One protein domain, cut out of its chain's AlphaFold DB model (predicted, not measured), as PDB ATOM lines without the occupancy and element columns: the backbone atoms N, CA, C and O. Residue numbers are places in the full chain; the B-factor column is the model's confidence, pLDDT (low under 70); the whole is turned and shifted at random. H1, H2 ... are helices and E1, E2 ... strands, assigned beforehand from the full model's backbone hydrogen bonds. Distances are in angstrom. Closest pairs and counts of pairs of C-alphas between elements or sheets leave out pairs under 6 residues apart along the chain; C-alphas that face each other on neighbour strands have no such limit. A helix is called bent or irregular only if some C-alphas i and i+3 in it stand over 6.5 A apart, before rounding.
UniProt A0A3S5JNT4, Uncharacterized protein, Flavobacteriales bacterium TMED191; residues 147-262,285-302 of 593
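What this domain is: This is residues 147 to 262 and 285 to 302 of the 593 residues of an uncharacterized protein of Flavobacteriales bacterium TMED191 (UniProt A0A3S5JNT4). A strongly twisted sheet of five strands curls round the long helix H4 on one face, where H3 also packs, and the short helix H1 covers part of the other face. H1 and H2 form a small helical hairpin with a long loop, residues 176 to 191, between them, and H2 only grazes the sheet. The printed part has 134 residues, with named elements in the order E1 E2 H1 H2 E3 E4 E5 H3 H4, four helices and five strands, of mixed class. The sheet's order is E1, E2, E3, E4, E5, antiparallel throughout. The whole is compact, with a radius of gyration of the C-alphas of 14.0 A and spans of 45 by 32 by 28 A.

Where its parts are: E1, residues 151 to 155, begins at C-alpha 151 (-27.398, -1.498, 22.423). E2, residues 160 to 165, is 16.2 A long. H1 holds residues 168 to 175 and H2 residues 192 to 199. E3, residues 203 to 209, is 19.7 A long, and E4, residues 220 to 225, is 16.9 A long. E5 holds residues 233 to 237. H3, residues 246 to 260, is 22.3 A long; it is neither bent nor irregular, but only just: C-alphas 247 and 250 are 6.1 A apart. H4, residues 285 to 301, is 24.0 A long and ends at C-alpha 301 (-32.514, -14.044, 21.803).

How they stand to each other: E1 and E2 are a hairpin, with N 152 and O 164 2.8 A apart, within hydrogen-bond range. Across E2 and E3, N 163 and O 206 are within that range at 2.9 A. E3, E4 and E5 form a meander, each strand the antiparallel neighbour of the one before, with N 205 and O 223 at 2.9 A and N 237 and O 222 at 2.8 A. H4 is on the sheet, its closest C-alpha pair with E1 being Val 154 and Ala 295, 5.7 A. H3 is on the same face, at a height over the sheet of 9.8 A, over E3 and E4. Residues 249 to 253 of H3 touch residues 285 to 288 of H4, closest at the C-alphas of Glu 250 and His 285, 5.7 A, at a steep tilt of 62 degrees, opposite ways. H1 is on the opposite face, at a height of 8.9 A, making three layers, helices on both faces of a sheet. H1 and H2 only just touch, with 3 pairs of C-alphas within 8 A, closest at Thr 168 and Phe 193, 6.1 A. Every O i to N i+4 pair is within hydrogen-bond range in H1, H2 and H4, and 8 of 11 are in H3.

The domain as a whole: The C-alphas farthest apart are those of Glu 188 and Pro 262, 46.4 A. Residues 263 to 284 are not printed, and C-alphas 262 and 285 are 17.2 A apart across this cut. Of the links that are printed whole, H1 to H2 is long. The mean pLDDT of the printed part is 72.7, and 50 residues are under 70, among them residues 147 to 153 and 166 to 200.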
ATOM      1  N   ALA A 147     -25.989   5.134  19.938       37.94
ATOM      2  CA  ALA A 147     -25.778   4.215  21.063       37.94
ATOM      3  C   ALA A 147     -27.073   3.504  21.485       37.94
ATOM      4  O   ALA A 147     -27.030   2.302  21.708       37.94
ATOM      5  N   ASP A 148     -28.211   4.213  21.509       43.62
ATOM      6  CA  ASP A 148     -29.524   3.616  21.818       43.62
ATOM      7  C   ASP A 148     -30.038   2.713  20.669       43.62
ATOM      8  O   ASP A 148     -30.849   1.827  20.902       43.62
ATOM      9  N   GLU A 149     -29.553   2.903  19.433       43.34
ATOM     10  CA  GLU A 149     -29.886   2.060  18.265       43.34
ATOM     11  C   GLU A 149     -29.025   0.782  18.169       43.34
ATOM     12  O   GLU A 149     -29.377  -0.134  17.437       43.34
ATOM     13  N   ASN A 150     -27.898   0.716  18.889       54.78
ATOM     14  CA  ASN A 150     -26.910  -0.372  18.801       54.78
ATOM     15  C   ASN A 150     -26.540  -0.942  20.181       54.78
ATOM     16  O   ASN A 150     -25.412  -1.401  20.401       54.78
ATOM     17  N   ALA A 151     -27.467  -0.849  21.128       59.12
ATOM     18  CA  ALA A 151     -27.398  -1.498  22.423       59.12
ATOM     19  C   ALA A 151     -28.778  -2.061  22.757       59.12
ATOM     20  O   ALA A 151     -29.792  -1.396  22.554       59.12
ATOM     21  N   GLU A 152     -28.805  -3.277  23.278       61.91
ATOM     22  CA  GLU A 152     -30.019  -3.912  23.763       61.91
ATOM     23  C   GLU A 152     -30.204  -3.598  25.235       61.91
ATOM     24  O   GLU A 152     -29.270  -3.608  26.043       61.91
ATOM     25  N   PHE A 153     -31.441  -3.293  25.582       67.31
ATOM     26  CA  PHE A 153     -31.823  -3.122  26.961       67.31
ATOM     27  C   PHE A 153     -31.983  -4.488  27.618       67.31
ATOM     28  O   PHE A 153     -32.712  -5.329  27.103       67.31
ATOM     29  N   VAL A 154     -31.304  -4.677  28.747       70.38
ATOM     30  CA  VAL A 154     -31.317  -5.942  29.484       70.38
ATOM     31  C   VAL A 154     -32.165  -5.819  30.740       70.38
ATOM     32  O   VAL A 154     -33.077  -6.604  30.945       70.38
ATOM     33  N   TYR A 155     -31.901  -4.811  31.575       66.88
ATOM     34  CA  TYR A 155     -32.544  -4.712  32.883       66.88
ATOM     35  C   TYR A 155     -32.597  -3.265  33.385       66.88
ATOM     36  O   TYR A 155     -31.616  -2.527  33.265       66.88
ATOM     37  N   LYS A 156     -33.719  -2.834  33.980       73.38
ATOM     38  CA  LYS A 156     -33.804  -1.563  34.731       73.38
ATOM     39  C   LYS A 156     -34.900  -1.592  35.778       73.38
ATOM     40  O   LYS A 156     -35.979  -1.032  35.597       73.38
ATOM     41  N   ALA A 157     -34.566  -2.199  36.895       66.94
ATOM     42  CA  ALA A 157     -35.337  -2.159  38.121       66.94
ATOM     43  C   ALA A 157     -34.354  -2.125  39.294       66.94
ATOM     44  O   ALA A 157     -33.144  -2.231  39.096       66.94
ATOM     45  N   ASN A 158     -34.848  -1.950  40.517       75.56
ATOM     46  CA  ASN A 158     -34.043  -2.127  41.730       75.56
ATOM     47  C   ASN A 158     -32.781  -1.248  41.827       75.56
ATOM     48  O   ASN A 158     -31.811  -1.625  42.474       75.56
ATOM     49  N   GLY A 159     -32.751  -0.082  41.167       70.25
ATOM     50  CA  GLY A 159     -31.545   0.759  41.093       70.25
ATOM     51  C   GLY A 159     -30.411   0.152  40.253       70.25
ATOM     52  O   GLY A 159     -29.275   0.609  40.328       70.25
ATOM     53  N   ILE A 160     -30.703  -0.874  39.457       78.81
ATOM     54  CA  ILE A 160     -29.784  -1.494  38.508       78.81
ATOM     55  C   ILE A 160     -30.137  -1.000  37.108       78.81
ATOM     56  O   ILE A 160     -31.304  -0.836  36.762       78.81
ATOM     57  N   SER A 161     -29.133  -0.736  36.280       77.25
ATOM     58  CA  SER A 161     -29.308  -0.520  34.841       77.25
ATOM     59  C   SER A 161     -28.331  -1.407  34.081       77.25
ATOM     60  O   SER A 161     -27.125  -1.196  34.185       77.25
ATOM     61  N   ALA A 162     -28.844  -2.366  33.315       78.62
ATOM     62  CA  ALA A 162     -28.064  -3.285  32.500       78.62
ATOM     63  C   ALA A 162     -28.369  -3.108  31.009       78.62
ATOM     64  O   ALA A 162     -29.529  -3.025  30.591       78.62
ATOM     65  N   LEU A 163     -27.311  -3.037  30.207       79.00
ATOM     66  CA  LEU A 163     -27.362  -2.816  28.766       79.00
ATOM     67  C   LEU A 163     -26.332  -3.709  28.083       79.00
ATOM     68  O   LEU A 163     -25.173  -3.764  28.498       79.00
ATOM     69  N   ARG A 164     -26.727  -4.346  26.989       78.38
ATOM     70  CA  ARG A 164     -25.830  -5.107  26.130       78.38
ATOM     71  C   ARG A 164     -25.391  -4.243  24.950       78.38
ATOM     72  O   ARG A 164     -26.220  -3.896  24.112       78.38
ATOM     73  N   PRO A 165     -24.109  -3.873  24.834       75.00
ATOM     74  CA  PRO A 165     -23.625  -3.210  23.632       75.00
ATOM     75  C   PRO A 165     -23.558  -4.192  22.452       75.00
ATOM     76  O   PRO A 165     -22.916  -5.232  22.554       75.00
ATOM     77  N   LEU A 166     -24.159  -3.834  21.313       69.94
ATOM     78  CA  LEU A 166     -24.043  -4.589  20.051       69.94
ATOM     79  C   LEU A 166     -22.920  -4.064  19.151       69.94
ATOM     80  O   LEU A 166     -22.571  -4.673  18.147       69.94
ATOM     81  N   THR A 167     -22.357  -2.905  19.489       65.94
ATOM     82  CA  THR A 167     -21.246  -2.314  18.747       65.94
ATOM     83  C   THR A 167     -20.189  -1.791  19.694       65.94
ATOM     84  O   THR A 167     -20.468  -1.310  20.795       65.94
ATOM     85  N   THR A 168     -18.963  -1.748  19.196       62.97
ATOM     86  CA  THR A 168     -17.809  -1.229  19.923       62.97
ATOM     87  C   THR A 168     -17.985   0.240  20.316       62.97
ATOM     88  O   THR A 168     -17.504   0.694  21.354       62.97
ATOM     89  N   ARG A 169     -18.742   1.002  19.515       59.44
ATOM     90  CA  ARG A 169     -19.112   2.391  19.809       59.44
ATOM     91  C   ARG A 169     -20.108   2.495  20.968       59.44
ATOM     92  O   ARG A 169     -19.974   3.410  21.779       59.44
ATOM     93  N   ALA A 170     -21.077   1.583  21.049       62.28
ATOM     94  CA  ALA A 170     -22.004   1.505  22.174       62.28
ATOM     95  C   ALA A 170     -21.281   1.071  23.459       62.28
ATOM     96  O   ALA A 170     -21.453   1.715  24.491       62.28
ATOM     97  N   ALA A 171     -20.384   0.080  23.378       66.75
ATOM     98  CA  ALA A 171     -19.564  -0.366  24.509       66.75
ATOM     99  C   ALA A 171     -18.717   0.780  25.090       66.75
ATOM    100  O   ALA A 171     -18.783   1.067  26.284       66.75
ATOM    101  N   CYS A 172     -18.022   1.524  24.222       60.12
ATOM    102  CA  CYS A 172     -17.277   2.734  24.579       60.12
ATOM    103  C   CYS A 172     -18.115   3.791  25.307       60.12
ATOM    104  O   CYS A 172     -17.636   4.477  26.210       60.12
ATOM    105  N   PHE A 173     -19.349   3.996  24.848       61.25
ATOM    106  CA  PHE A 173     -20.229   5.019  25.393       61.25
ATOM    107  C   PHE A 173     -20.741   4.632  26.783       61.25
ATOM    108  O   PHE A 173     -20.784   5.473  27.682       61.25
ATOM    109  N   LEU A 174     -21.102   3.361  26.951       59.66
ATOM    110  CA  LEU A 174     -21.704   2.824  28.165       59.66
ATOM    111  C   LEU A 174     -20.669   2.510  29.261       59.66
ATOM    112  O   LEU A 174     -20.972   2.695  30.438       59.66
ATOM    113  N   GLY A 175     -19.440   2.122  28.896       56.09
ATOM    114  CA  GLY A 175     -18.358   1.801  29.841       56.09
ATOM    115  C   GLY A 175     -17.824   2.998  30.644       56.09
ATOM    116  O   GLY A 175     -17.266   2.826  31.725       56.09
ATOM    117  N   GLY A 176     -18.036   4.230  30.173       53.56
ATOM    118  CA  GLY A 176     -17.647   5.439  30.903       53.56
ATOM    119  C   GLY A 176     -16.128   5.706  30.954       53.56
ATOM    120  O   GLY A 176     -15.323   4.954  30.409       53.56
ATOM    121  N   PRO A 177     -15.709   6.822  31.583       46.44
ATOM    122  CA  PRO A 177     -14.324   7.309  31.541       46.44
ATOM    123  C   PRO A 177     -13.305   6.431  32.286       46.44
ATOM    124  O   PRO A 177     -12.112   6.615  32.074       46.44
ATOM    125  N   ASN A 178     -13.753   5.500  33.135       48.09
ATOM    126  CA  ASN A 178     -12.876   4.611  33.906       48.09
ATOM    127  C   ASN A 178     -12.686   3.227  33.254       48.09
ATOM    128  O   ASN A 178     -11.854   2.466  33.725       48.09
ATOM    129  N   ARG A 179     -13.394   2.905  32.159       55.06
ATOM    130  CA  ARG A 179     -13.288   1.614  31.448       55.06
ATOM    131  C   ARG A 179     -12.808   1.798  30.009       55.06
ATOM    132  O   ARG A 179     -13.396   1.276  29.063       55.06
ATOM    133  N   GLU A 180     -11.718   2.556  29.841       50.47
ATOM    134  CA  GLU A 180     -11.089   2.805  28.532       50.47
ATOM    135  C   GLU A 180     -10.665   1.507  27.814       50.47
ATOM    136  O   GLU A 180     -10.518   1.538  26.600       50.47
ATOM    137  N   GLU A 181     -10.501   0.380  28.519       53.62
ATOM    138  CA  GLU A 181     -10.047  -0.905  27.950       53.62
ATOM    139  C   GLU A 181     -11.147  -1.698  27.223       53.62
ATOM    140  O   GLU A 181     -10.848  -2.476  26.321       53.62
ATOM    141  N   TRP A 182     -12.417  -1.433  27.549       55.16
ATOM    142  CA  TRP A 182     -13.591  -1.915  26.804       55.16
ATOM    143  C   TRP A 182     -13.962  -0.956  25.655       55.16
ATOM    144  O   TRP A 182     -14.998  -1.100  24.998       55.16
ATOM    145  N   CYS A 183     -13.105   0.047  25.406       52.12
ATOM    146  CA  CYS A 183     -13.257   1.077  24.394       52.12
ATOM    147  C   CYS A 183     -12.028   1.185  23.459       52.12
ATOM    148  O   CYS A 183     -10.884   1.048  23.864       52.12
ATOM    149  N   ILE A 184     -12.237   1.486  22.171       39.41
ATOM    150  CA  ILE A 184     -11.205   1.412  21.104       39.41
ATOM    151  C   ILE A 184     -10.120   2.500  21.205       39.41
ATOM    152  O   ILE A 184      -9.174   2.527  20.424       39.41
ATOM    153  N   THR A 185     -10.231   3.482  22.094       37.12
ATOM    154  CA  THR A 185      -9.541   4.763  21.860       37.12
ATOM    155  C   THR A 185      -8.088   4.867  22.337       37.12
ATOM    156  O   THR A 185      -7.612   5.979  22.573       37.12
ATOM    157  N   ARG A 186      -7.324   3.766  22.384       32.53
ATOM    158  CA  ARG A 186      -5.851   3.839  22.401       32.53
ATOM    159  C   ARG A 186      -5.254   2.996  21.280       32.53
ATOM    160  O   ARG A 186      -5.288   1.777  21.314       32.53
ATOM    161  N   THR A 187      -4.649   3.694  20.322       34.84
ATOM    162  CA  THR A 187      -3.979   3.227  19.092       34.84
ATOM    163  C   THR A 187      -2.803   2.253  19.286       34.84
ATOM    164  O   THR A 187      -1.985   2.118  18.386       34.84
ATOM    165  N   GLU A 188      -2.675   1.590  20.438       35.84
ATOM    166  CA  GLU A 188      -1.532   0.721  20.761       35.84
ATOM    167  C   GLU A 188      -1.919  -0.598  21.475       35.84
ATOM    168  O   GLU A 188      -1.033  -1.402  21.748       35.84
ATOM    169  N   LYS A 189      -3.208  -0.878  21.760       39.94
ATOM    170  CA  LYS A 189      -3.663  -2.168  22.334       39.94
ATOM    171  C   LYS A 189      -4.992  -2.632  21.710       39.94
ATOM    172  O   LYS A 189      -5.873  -1.802  21.500       39.94
ATOM    173  N   LYS A 190      -5.143  -3.939  21.434       46.94
ATOM    174  CA  LYS A 190      -6.427  -4.556  21.029       46.94
ATOM    175  C   LYS A 190      -7.493  -4.273  22.107       46.94
ATOM    176  O   LYS A 190      -7.214  -4.450  23.290       46.94
ATOM    177  N   ASN A 191      -8.681  -3.807  21.711       60.03
ATOM    178  CA  ASN A 191      -9.815  -3.566  22.619       60.03
ATOM    179  C   ASN A 191     -10.476  -4.901  22.991       60.03
ATOM    180  O   ASN A 191     -10.727  -5.716  22.103       60.03
ATOM    181  N   PHE A 192     -10.820  -5.083  24.267       62.19
ATOM    182  CA  PHE A 192     -11.530  -6.261  24.758       62.19
ATOM    183  C   PHE A 192     -12.869  -6.503  24.056       62.19
ATOM    184  O   PHE A 192     -13.165  -7.645  23.747       62.19
ATOM    185  N   PHE A 193     -13.643  -5.471  23.705       66.19
ATOM    186  CA  PHE A 193     -14.911  -5.691  23.002       66.19
ATOM    187  C   PHE A 193     -14.701  -6.386  21.648       66.19
ATOM    188  O   PHE A 193     -15.250  -7.452  21.443       66.19
ATOM    189  N   SER A 194     -13.851  -5.846  20.765       63.75
ATOM    190  CA  SER A 194     -13.570  -6.465  19.454       63.75
ATOM    191  C   SER A 194     -12.896  -7.830  19.618       63.75
ATOM    192  O   SER A 194     -13.365  -8.798  19.039       63.75
ATOM    193  N   LYS A 195     -11.910  -7.969  20.516       65.12
ATOM    194  CA  LYS A 195     -11.312  -9.278  20.816       65.12
ATOM    195  C   LYS A 195     -12.374 -10.308  21.206       65.12
ATOM    196  O   LYS A 195     -12.423 -11.396  20.660       65.12
ATOM    197  N   TYR A 196     -13.260  -9.976  22.130       66.38
ATOM    198  CA  TYR A 196     -14.157 -10.977  22.673       66.38
ATOM    199  C   TYR A 196     -15.421 -11.190  21.834       66.38
ATOM    200  O   TYR A 196     -15.850 -12.328  21.699       66.38
ATOM    201  N   THR A 197     -16.006 -10.149  21.238       65.38
ATOM    202  CA  THR A 197     -17.191 -10.296  20.374       65.38
ATOM    203  C   THR A 197     -16.823 -10.692  18.949       65.38
ATOM    204  O   THR A 197     -17.631 -11.306  18.260       65.38
ATOM    205  N   GLU A 198     -15.630 -10.320  18.473       64.06
ATOM    206  CA  GLU A 198     -15.174 -10.615  17.115       64.06
ATOM    207  C   GLU A 198     -14.161 -11.762  17.054       64.06
ATOM    208  O   GLU A 198     -14.210 -12.509  16.092       64.06
ATOM    209  N   GLU A 199     -13.294 -11.983  18.040       64.19
ATOM    210  CA  GLU A 199     -12.317 -13.091  17.993       64.19
ATOM    211  C   GLU A 199     -12.722 -14.297  18.866       64.19
ATOM    212  O   GLU A 199     -12.287 -15.410  18.583       64.19
ATOM    213  N   GLU A 200     -13.602 -14.131  19.868       69.38
ATOM    214  CA  GLU A 200     -13.993 -15.219  20.794       69.38
ATOM    215  C   GLU A 200     -15.500 -15.558  20.826       69.38
ATOM    216  O   GLU A 200     -15.915 -16.429  21.588       69.38
ATOM    217  N   SER A 201     -16.328 -14.902  20.008       74.88
ATOM    218  CA  SER A 201     -17.786 -15.091  19.933       74.88
ATOM    219  C   SER A 201     -18.507 -14.866  21.265       74.88
ATOM    220  O   SER A 201     -19.535 -15.477  21.494       74.88
ATOM    221  N   LYS A 202     -18.006 -14.035  22.174       81.31
ATOM    222  CA  LYS A 202     -18.615 -13.823  23.497       81.31
ATOM    223  C   LYS A 202     -19.598 -12.665  23.499       81.31
ATOM    224  O   LYS A 202     -19.507 -11.743  22.686       81.31
ATOM    225  N   ALA A 203     -20.519 -12.679  24.457       81.69
ATOM    226  CA  ALA A 203     -21.439 -11.576  24.702       81.69
ATOM    227  C   ALA A 203     -21.168 -10.911  26.053       81.69
ATOM    228  O   ALA A 203     -20.722 -11.548  27.005       81.69
ATOM    229  N   PHE A 204     -21.463  -9.611  26.132       84.06
ATOM    230  CA  PHE A 204     -21.250  -8.822  27.340       84.06
ATOM    231  C   PHE A 204     -22.483  -8.022  27.716       84.06
ATOM    232  O   PHE A 204     -23.121  -7.414  26.857       84.06
ATOM    233  N   VAL A 205     -22.754  -7.947  29.014       84.38
ATOM    234  CA  VAL A 205     -23.771  -7.066  29.585       84.38
ATOM    235  C   VAL A 205     -23.094  -6.096  30.541       84.38
ATOM    236  O   VAL A 205     -22.462  -6.492  31.514       84.38
ATOM    237  N   LEU A 206     -23.211  -4.803  30.248       85.62
ATOM    238  CA  LEU A 206     -22.725  -3.729  31.104       85.62
ATOM    239  C   LEU A 206     -23.786  -3.425  32.152       85.62
ATOM    240  O   LEU A 206     -24.900  -3.050  31.793       85.62
ATOM    241  N   VAL A 207     -23.432  -3.536  33.428       85.81
ATOM    242  CA  VAL A 207     -24.352  -3.320  34.547       85.81
ATOM    243  C   VAL A 207     -23.875  -2.135  35.377       85.81
ATOM    244  O   VAL A 207     -22.689  -1.993  35.668       85.81
ATOM    245  N   LYS A 208     -24.809  -1.270  35.761       85.00
ATOM    246  CA  LYS A 208     -24.606  -0.144  36.673       85.00
ATOM    247  C   LYS A 208     -25.474  -0.327  37.910       85.00
ATOM    248  O   LYS A 208     -26.663  -0.603  37.771       85.00
ATOM    249  N   LEU A 209     -24.881  -0.119  39.080       84.81
ATOM    250  CA  LEU A 209     -25.486  -0.342  40.390       84.81
ATOM    251  C   LEU A 209     -25.565   0.992  41.145       84.81
ATOM    252  O   LEU A 209     -24.546   1.533  41.578       84.81
ATOM    253  N   ASP A 210     -26.763   1.566  41.259       83.62
ATOM    254  CA  ASP A 210     -26.969   2.903  41.838       83.62
ATOM    255  C   ASP A 210     -26.818   2.943  43.367       83.62
ATOM    256  O   ASP A 210     -26.537   4.012  43.914       83.62
ATOM    257  N   GLY A 211     -26.957   1.802  44.047       78.00
ATOM    258  CA  GLY A 211     -26.701   1.666  45.481       78.00
ATOM    259  C   GLY A 211     -25.212   1.732  45.813       78.00
ATOM    260  O   GLY A 211     -24.831   2.137  46.908       78.00
ATOM    261  N   ILE A 212     -24.344   1.428  44.847       86.00
ATOM    262  CA  ILE A 212     -22.896   1.506  45.026       86.00
ATOM    263  C   ILE A 212     -22.410   2.919  44.653       86.00
ATOM    264  O   ILE A 212     -22.775   3.433  43.593       86.00
ATOM    265  N   PRO A 213     -21.568   3.585  45.470       78.75
ATOM    266  CA  PRO A 213     -21.117   4.947  45.195       78.75
ATOM    267  C   PRO A 213     -20.361   5.097  43.870       78.75
ATOM    268  O   PRO A 213     -19.466   4.315  43.544       78.75
ATOM    269  N   VAL A 214     -20.647   6.183  43.148       73.12
ATOM    270  CA  VAL A 214     -19.941   6.538  41.909       73.12
ATOM    271  C   VAL A 214     -18.436   6.648  42.172       73.12
ATOM    272  O   VAL A 214     -17.996   7.489  42.956       73.12
ATOM    273  N   GLY A 215     -17.651   5.831  41.469       68.62
ATOM    274  CA  GLY A 215     -16.194   5.757  41.613       68.62
ATOM    275  C   GLY A 215     -15.692   4.557  42.418       68.62
ATOM    276  O   GLY A 215     -14.485   4.346  42.438       68.62
ATOM    277  N   SER A 216     -16.582   3.771  43.035       80.62
ATOM    278  CA  SER A 216     -16.243   2.434  43.542       80.62
ATOM    279  C   SER A 216     -15.986   1.462  42.385       80.62
ATOM    280  O   SER A 216     -16.601   1.593  41.321       80.62
ATOM    281  N   VAL A 217     -15.126   0.468  42.619       82.00
ATOM    282  CA  VAL A 217     -14.810  -0.624  41.681       82.00
ATOM    283  C   VAL A 217     -16.070  -1.370  41.236       82.00
ATOM    284  O   VAL A 217     -16.219  -1.667  40.058       82.00
ATOM    285  N   ASN A 218     -17.032  -1.566  42.136       86.06
ATOM    286  CA  ASN A 218     -18.250  -2.328  41.853       86.06
ATOM    287  C   ASN A 218     -19.412  -1.482  41.307       86.06
ATOM    288  O   ASN A 218     -20.452  -2.022  40.951       86.06
ATOM    289  N   HIS A 219     -19.276  -0.152  41.222       81.62
ATOM    290  CA  HIS A 219     -20.378   0.726  40.792       81.62
ATOM    291  C   HIS A 219     -20.876   0.413  39.374       81.62
ATOM    292  O   HIS A 219     -22.049   0.589  39.034       81.62
ATOM    293  N   GLN A 220     -19.954  -0.026  38.529       82.50
ATOM    294  CA  GLN A 220     -20.234  -0.572  37.214       82.50
ATOM    295  C   GLN A 220     -19.494  -1.899  37.130       82.50
ATOM    296  O   GLN A 220     -18.383  -1.961  37.649       82.50
ATOM    297  N   ILE A 221     -20.065  -2.901  36.466       87.00
ATOM    298  CA  ILE A 221     -19.476  -4.228  36.212       87.00
ATOM    299  C   ILE A 221     -19.779  -4.672  34.770       87.00
ATOM    300  O   ILE A 221     -20.662  -4.108  34.117       87.00
ATOM    301  N   VAL A 222     -19.064  -5.678  34.264       87.31
ATOM    302  CA  VAL A 222     -19.393  -6.354  32.995       87.31
ATOM    303  C   VAL A 222     -19.656  -7.829  33.270       87.31
ATOM    304  O   VAL A 222     -18.791  -8.491  33.822       87.31
ATOM    305  N   MET A 223     -20.797  -8.360  32.847       88.62
ATOM    306  CA  MET A 223     -21.060  -9.803  32.823       88.62
ATOM    307  C   MET A 223     -20.649 -10.375  31.464       88.62
ATOM    308  O   MET A 223     -20.996  -9.787  30.440       88.62
ATOM    309  N   GLN A 224     -19.914 -11.488  31.452       87.62
ATOM    310  CA  GLN A 224     -19.445 -12.188  30.254       87.62
ATOM    311  C   GLN A 224     -20.200 -13.503  30.073       87.62
ATOM    312  O   GLN A 224     -20.273 -14.314  30.997       87.62
ATOM    313  N   PHE A 225     -20.696 -13.719  28.861       86.19
ATOM    314  CA  PHE A 225     -21.392 -14.932  28.457       86.19
ATOM    315  C   PHE A 225     -20.646 -15.630  27.319       86.19
ATOM    316  O   PHE A 225     -20.024 -14.965  26.479       86.19
ATOM    317  N   SER A 226     -20.727 -16.961  27.305       80.44
ATOM    318  CA  SER A 226     -20.140 -17.822  26.281       80.44
ATOM    319  C   SER A 226     -20.845 -17.670  24.923       80.44
ATOM    320  O   SER A 226     -21.776 -16.873  24.762       80.44
ATOM    321  N   GLY A 227     -20.316 -18.370  23.915       69.44
ATOM    322  CA  GLY A 227     -20.641 -18.133  22.511       69.44
ATOM    323  C   GLY A 227     -21.961 -18.707  21.986       69.44
ATOM    324  O   GLY A 227     -22.882 -18.967  22.758       69.44
ATOM    325  N   PRO A 228     -22.113 -18.831  20.652       62.41
ATOM    326  CA  PRO A 228     -23.390 -19.157  20.018       62.41
ATOM    327  C   PRO A 228     -23.935 -20.516  20.472       62.41
ATOM    328  O   PRO A 228     -23.194 -21.491  20.576       62.41
ATOM    329  N   GLY A 229     -25.254 -20.590  20.683       68.56
ATOM    330  CA  GLY A 229     -25.940 -21.783  21.186       68.56
ATOM    331  C   GLY A 229     -26.754 -21.469  22.439       68.56
ATOM    332  O   GLY A 229     -27.583 -20.565  22.416       68.56
ATOM    333  N   GLU A 230     -26.523 -22.227  23.513       72.50
ATOM    334  CA  GLU A 230     -27.031 -21.924  24.856       72.50
ATOM    335  C   GLU A 230     -25.931 -21.154  25.615       72.50
ATOM    336  O   GLU A 230     -24.961 -21.778  26.053       72.50
ATOM    337  N   PRO A 231     -26.010 -19.813  25.704       79.44
ATOM    338  CA  PRO A 231     -24.941 -18.989  26.263       79.44
ATOM    339  C   PRO A 231     -24.818 -19.197  27.776       79.44
ATOM    340  O   PRO A 231     -25.767 -18.986  28.520       79.44
ATOM    341  N   GLU A 232     -23.639 -19.548  28.266       83.81
ATOM    342  CA  GLU A 232     -23.375 -19.759  29.694       83.81
ATOM    343  C   GLU A 232     -22.744 -18.511  30.315       83.81
ATOM    344  O   GLU A 232     -21.897 -17.864  29.698       83.81
ATOM    345  N   PHE A 233     -23.129 -18.163  31.544       87.31
ATOM    346  CA  PHE A 233     -22.457 -17.103  32.294       87.31
ATOM    347  C   PHE A 233     -21.088 -17.597  32.774       87.31
ATOM    348  O   PHE A 233     -21.001 -18.502  33.598       87.31
ATOM    349  N   GLU A 234     -20.012 -17.015  32.242       84.44
ATOM    350  CA  GLU A 234     -18.648 -17.487  32.511       84.44
ATOM    351  C   GLU A 234     -18.021 -16.772  33.714       84.44
ATOM    352  O   GLU A 234     -17.377 -17.394  34.558       84.44
ATOM    353  N   MET A 235     -18.150 -15.443  33.757       86.75
ATOM    354  CA  MET A 235     -17.492 -14.577  34.739       86.75
ATOM    355  C   MET A 235     -17.996 -13.138  34.651       86.75
ATOM    356  O   MET A 235     -18.688 -12.752  33.706       86.75
ATOM    357  N   TRP A 236     -17.594 -12.309  35.611       87.56
ATOM    358  CA  TRP A 236     -17.805 -10.866  35.559       87.56
ATOM    359  C   TRP A 236     -16.515 -10.084  35.811       87.56
ATOM    360  O   TRP A 236     -15.543 -10.608  36.351       87.56
ATOM    361  N   TRP A 237     -16.516  -8.823  35.386       85.06
ATOM    362  CA  TRP A 237     -15.369  -7.924  35.442       85.06
ATOM    363  C   TRP A 237     -15.698  -6.665  36.238       85.06
ATOM    364  O   TRP A 237     -16.667  -5.954  35.926       85.06
ATOM    365  N   ASP A 238     -14.871  -6.354  37.229       82.44
ATOM    366  CA  ASP A 238     -15.028  -5.171  38.068       82.44
ATOM    367  C   ASP A 238     -14.563  -3.880  37.362       82.44
ATOM    368  O   ASP A 238     -14.263  -3.862  36.162       82.44
ATOM    369  N   GLY A 239     -14.608  -2.752  38.073       70.81
ATOM    370  CA  GLY A 239     -14.226  -1.427  37.574       70.81
ATOM    371  C   GLY A 239     -12.730  -1.239  37.314       70.81
ATOM    372  O   GLY A 239     -12.374  -0.269  36.645       70.81
ATOM    373  N   GLU A 240     -11.887  -2.146  37.807       74.94
ATOM    374  CA  GLU A 240     -10.441  -2.205  37.569       74.94
ATOM    375  C   GLU A 240     -10.066  -3.260  36.507       74.94
ATOM    376  O   GLU A 240      -8.896  -3.375  36.144       74.94
ATOM    377  N   ASN A 241     -11.065  -3.934  35.920       70.94
ATOM    378  CA  ASN A 241     -10.940  -5.028  34.954       70.94
ATOM    379  C   ASN A 241     -10.289  -6.291  35.539       70.94
ATOM    380  O   ASN A 241      -9.659  -7.062  34.809       70.94
ATOM    381  N   GLU A 242     -10.471  -6.540  36.834       77.38
ATOM    382  CA  GLU A 242     -10.212  -7.849  37.425       77.38
ATOM    383  C   GLU A 242     -11.378  -8.798  37.111       77.38
ATOM    384  O   GLU A 242     -12.544  -8.395  37.098       77.38
ATOM    385  N   SER A 243     -11.056 -10.054  36.779       81.50
ATOM    386  CA  SER A 243     -12.061 -11.084  36.487       81.50
ATOM    387  C   SER A 243     -12.426 -11.855  37.748       81.50
ATOM    388  O   SER A 243     -11.563 -12.225  38.546       81.50
ATOM    389  N   HIS A 244     -13.715 -12.130  37.889       84.00
ATOM    390  CA  HIS A 244     -14.306 -12.751  39.061       84.00
ATOM    391  C   HIS A 244     -15.264 -13.867  38.651       84.00
ATOM    392  O   HIS A 244     -15.982 -13.763  37.656       84.00
ATOM    393  N   ALA A 245     -15.290 -14.935  39.446       85.06
ATOM    394  CA  ALA A 245     -16.237 -16.030  39.260       85.06
ATOM    395  C   ALA A 245     -17.679 -15.593  39.581       85.06
ATOM    396  O   ALA A 245     -17.905 -14.654  40.351       85.06
ATOM    397  N   ASP A 246     -18.641 -16.322  39.021       77.12
ATOM    398  CA  ASP A 246     -20.087 -16.124  39.162       77.12
ATOM    399  C   ASP A 246     -20.552 -15.884  40.609       77.12
ATOM    400  O   ASP A 246     -21.169 -14.860  40.900       77.12
ATOM    401  N   GLY A 247     -20.166 -16.754  41.547       73.19
ATOM    402  CA  GLY A 247     -20.604 -16.714  42.943       73.19
ATOM    403  C   GLY A 247     -20.084 -15.510  43.733       73.19
ATOM    404  O   GLY A 247     -20.511 -15.274  44.859       73.19
ATOM    405  N   GLN A 248     -19.166 -14.719  43.168       81.56
ATOM    406  CA  GLN A 248     -18.723 -13.464  43.781       81.56
ATOM    407  C   GLN A 248     -19.667 -12.299  43.468       81.56
ATOM    408  O   GLN A 248     -19.603 -11.274  44.148       81.56
ATOM    409  N   LEU A 249     -20.563 -12.447  42.487       86.19
ATOM    410  CA  LEU A 249     -21.464 -11.373  42.091       86.19
ATOM    411  C   LEU A 249     -22.578 -11.121  43.115       86.19
ATOM    412  O   LEU A 249     -23.007  -9.983  43.293       86.19
ATOM    413  N   GLU A 250     -22.970 -12.139  43.881       86.75
ATOM    414  CA  GLU A 250     -23.916 -11.996  44.997       86.75
ATOM    415  C   GLU A 250     -23.414 -11.021  46.071       86.75
ATOM    416  O   GLU A 250     -24.193 -10.267  46.654       86.75
ATOM    417  N   VAL A 251     -22.097 -10.981  46.310       88.62
ATOM    418  CA  VAL A 251     -21.483 -10.041  47.263       88.62
ATOM    419  C   VAL A 251     -21.669  -8.602  46.787       88.62
ATOM    420  O   VAL A 251     -21.987  -7.721  47.586       88.62
ATOM    421  N   VAL A 252     -21.531  -8.376  45.480       90.31
ATOM    422  CA  VAL A 252     -21.758  -7.073  44.849       90.31
ATOM    423  C   VAL A 252     -23.238  -6.682  44.918       90.31
ATOM    424  O   VAL A 252     -23.556  -5.531  45.216       90.31
ATOM    425  N   MET A 253     -24.157  -7.636  44.725       92.00
ATOM    426  CA  MET A 253     -25.596  -7.383  44.890       92.00
ATOM    427  C   MET A 253     -25.954  -7.025  46.335       92.00
ATOM    428  O   MET A 253     -26.763  -6.124  46.557       92.00
ATOM    429  N   ARG A 254     -25.311  -7.660  47.323       90.19
ATOM    430  CA  ARG A 254     -25.476  -7.308  48.740       90.19
ATOM    431  C   ARG A 254     -25.003  -5.881  49.024       90.19
ATOM    432  O   ARG A 254     -25.749  -5.118  49.631       90.19
ATOM    433  N   GLU A 255     -23.817  -5.504  48.540       91.38
ATOM    434  CA  GLU A 255     -23.284  -4.136  48.669       91.38
ATOM    435  C   GLU A 255     -24.243  -3.101  48.057       91.38
ATOM    436  O   GLU A 255     -24.524  -2.063  48.659       91.38
ATOM    437  N   HIS A 256     -24.794  -3.405  46.878       91.06
ATOM    438  CA  HIS A 256     -25.786  -2.559  46.219       91.06
ATOM    439  C   HIS A 256     -27.050  -2.384  47.070       91.06
ATOM    440  O   HIS A 256     -27.464  -1.251  47.306       91.06
ATOM    441  N   ILE A 257     -27.633  -3.473  47.583       87.19
ATOM    442  CA  ILE A 257     -28.836  -3.421  48.433       87.19
ATOM    443  C   ILE A 257     -28.578  -2.602  49.703       87.19
ATOM    444  O   ILE A 257     -29.379  -1.733  50.048       87.19
ATOM    445  N   GLU A 258     -27.449  -2.831  50.380       88.81
ATOM    446  CA  GLU A 258     -27.066  -2.072  51.577       88.81
ATOM    447  C   GLU A 258     -26.962  -0.567  51.286       88.81
ATOM    448  O   GLU A 258     -27.419   0.262  52.080       88.81
ATOM    449  N   GLY A 259     -26.411  -0.208  50.125       86.56
ATOM    450  CA  GLY A 259     -26.269   1.175  49.683       86.56
ATOM    451  C   GLY A 259     -27.573   1.853  49.245       86.56
ATOM    452  O   GLY A 259     -27.693   3.075  49.367       86.56
ATOM    453  N   MET A 260     -28.581   1.087  48.811       84.75
ATOM    454  CA  MET A 260     -29.932   1.597  48.522       84.75
ATOM    455  C   MET A 260     -30.699   2.001  49.793       84.75
ATOM    456  O   MET A 260     -31.643   2.794  49.726       84.75
ATOM    457  N   GLY A 261     -30.254   1.523  50.958       81.69
ATOM    458  CA  GLY A 261     -30.771   1.898  52.268       81.69
ATOM    459  C   GLY A 261     -31.805   0.919  52.839       81.69
ATOM    460  O   GLY A 261     -32.308   0.041  52.145       81.69
ATOM    461  N   PRO A 262     -32.145   1.063  54.133       76.06
ATOM    462  CA  PRO A 262     -32.911   0.065  54.887       76.06
ATOM    463  C   PRO A 262     -34.388  -0.053  54.480       76.06
ATOM    464  O   PRO A 262     -35.018  -1.057  54.790       76.06
ATOM    465  N   HIS A 285     -29.165 -12.812  46.486       85.75
ATOM    466  CA  HIS A 285     -29.211 -13.964  45.587       85.75
ATOM    467  C   HIS A 285     -30.401 -13.859  44.629       85.75
ATOM    468  O   HIS A 285     -30.227 -14.015  43.425       85.75
ATOM    469  N   ASP A 286     -31.579 -13.492  45.137       82.88
ATOM    470  CA  ASP A 286     -32.780 -13.336  44.307       82.88
ATOM    471  C   ASP A 286     -32.598 -12.216  43.265       82.88
ATOM    472  O   ASP A 286     -32.914 -12.391  42.089       82.88
ATOM    473  N   LEU A 287     -31.994 -11.089  43.662       84.75
ATOM    474  CA  LEU A 287     -31.667  -9.991  42.744       84.75
ATOM    475  C   LEU A 287     -30.591 -10.368  41.716       84.75
ATOM    476  O   LEU A 287     -30.630  -9.896  40.580       84.75
ATOM    477  N   PHE A 288     -29.618 -11.193  42.113       88.56
ATOM    478  CA  PHE A 288     -28.624 -11.737  41.193       88.56
ATOM    479  C   PHE A 288     -29.285 -12.626  40.136       88.56
ATOM    480  O   PHE A 288     -29.004 -12.437  38.954       88.56
ATOM    481  N   LEU A 289     -30.160 -13.551  40.543       85.19
ATOM    482  CA  LEU A 289     -30.846 -14.457  39.623       85.19
ATOM    483  C   LEU A 289     -31.731 -13.700  38.629       85.19
ATOM    484  O   LEU A 289     -31.641 -13.975  37.438       85.19
ATOM    485  N   ASP A 290     -32.488 -12.699  39.084       81.56
ATOM    486  CA  ASP A 290     -33.340 -11.864  38.223       81.56
ATOM    487  C   ASP A 290     -32.514 -11.102  37.164       81.56
ATOM    488  O   ASP A 290     -32.803 -11.127  35.966       81.56
ATOM    489  N   LEU A 291     -31.393 -10.488  37.573       84.88
ATOM    490  CA  LEU A 291     -30.468  -9.840  36.636       84.88
ATOM    491  C   LEU A 291     -29.815 -10.847  35.674       84.88
ATOM    492  O   LEU A 291     -29.651 -10.549  34.488       84.88
ATOM    493  N   HIS A 292     -29.397 -12.003  36.187       87.69
ATOM    494  CA  HIS A 292     -28.752 -13.053  35.409       87.69
ATOM    495  C   HIS A 292     -29.697 -13.616  34.346       87.69
ATOM    496  O   HIS A 292     -29.295 -13.738  33.194       87.69
ATOM    497  N   GLU A 293     -30.943 -13.919  34.704       80.75
ATOM    498  CA  GLU A 293     -31.962 -14.441  33.793       80.75
ATOM    499  C   GLU A 293     -32.318 -13.417  32.712       80.75
ATOM    500  O   GLU A 293     -32.274 -13.740  31.525       80.75
ATOM    501  N   ALA A 294     -32.516 -12.148  33.084       78.12
ATOM    502  CA  ALA A 294     -32.731 -11.077  32.112       78.12
ATOM    503  C   ALA A 294     -31.550 -10.926  31.133       78.12
ATOM    504  O   ALA A 294     -31.741 -10.739  29.928       78.12
ATOM    505  N   ALA A 295     -30.312 -11.021  31.630       82.06
ATOM    506  CA  ALA A 295     -29.111 -10.991  30.800       82.06
ATOM    507  C   ALA A 295     -29.007 -12.213  29.881       82.06
ATOM    508  O   ALA A 295     -28.730 -12.054  28.690       82.06
ATOM    509  N   PHE A 296     -29.270 -13.402  30.415       82.00
ATOM    510  CA  PHE A 296     -29.266 -14.655  29.677       82.00
ATOM    511  C   PHE A 296     -30.290 -14.638  28.539       82.00
ATOM    512  O   PHE A 296     -29.921 -14.904  27.398       82.00
ATOM    513  N   GLU A 297     -31.539 -14.245  28.802       74.19
ATOM    514  CA  GLU A 297     -32.604 -14.197  27.793       74.19
ATOM    515  C   GLU A 297     -32.268 -13.239  26.646       74.19
ATOM    516  O   GLU A 297     -32.433 -13.582  25.475       74.19
ATOM    517  N   VAL A 298     -31.714 -12.058  26.941       72.25
ATOM    518  CA  VAL A 298     -31.305 -11.112  25.888       72.25
ATOM    519  C   VAL A 298     -30.147 -11.659  25.052       72.25
ATOM    520  O   VAL A 298     -30.170 -11.546  23.824       72.25
ATOM    521  N   VAL A 299     -29.146 -12.286  25.678       77.50
ATOM    522  CA  VAL A 299     -28.034 -12.907  24.940       77.50
ATOM    523  C   VAL A 299     -28.529 -14.094  24.112       77.50
ATOM    524  O   VAL A 299     -28.128 -14.230  22.961       77.50
ATOM    525  N   LYS A 300     -29.441 -14.909  24.644       76.94
ATOM    526  CA  LYS A 300     -30.039 -16.056  23.953       76.94
ATOM    527  C   LYS A 300     -30.900 -15.648  22.760       76.94
ATOM    528  O   LYS A 300     -30.869 -16.312  21.727       76.94
ATOM    529  N   MET A 301     -31.659 -14.560  22.879       66.69
ATOM    530  CA  MET A 301     -32.514 -14.044  21.803       66.69
ATOM    531  C   MET A 301     -31.719 -13.428  20.648       66.69
ATOM    532  O   MET A 301     -32.215 -13.359  19.523       66.69
ATOM    533  N   ASN A 302     -30.486 -12.996  20.909       68.38
ATOM    534  CA  ASN A 302     -29.586 -12.461  19.898       68.38
ATOM    535  C   ASN A 302     -28.148 -12.942  20.165       68.38
ATOM    536  O   ASN A 302     -27.316 -12.145  20.604       68.38
TER     537      ASN A 302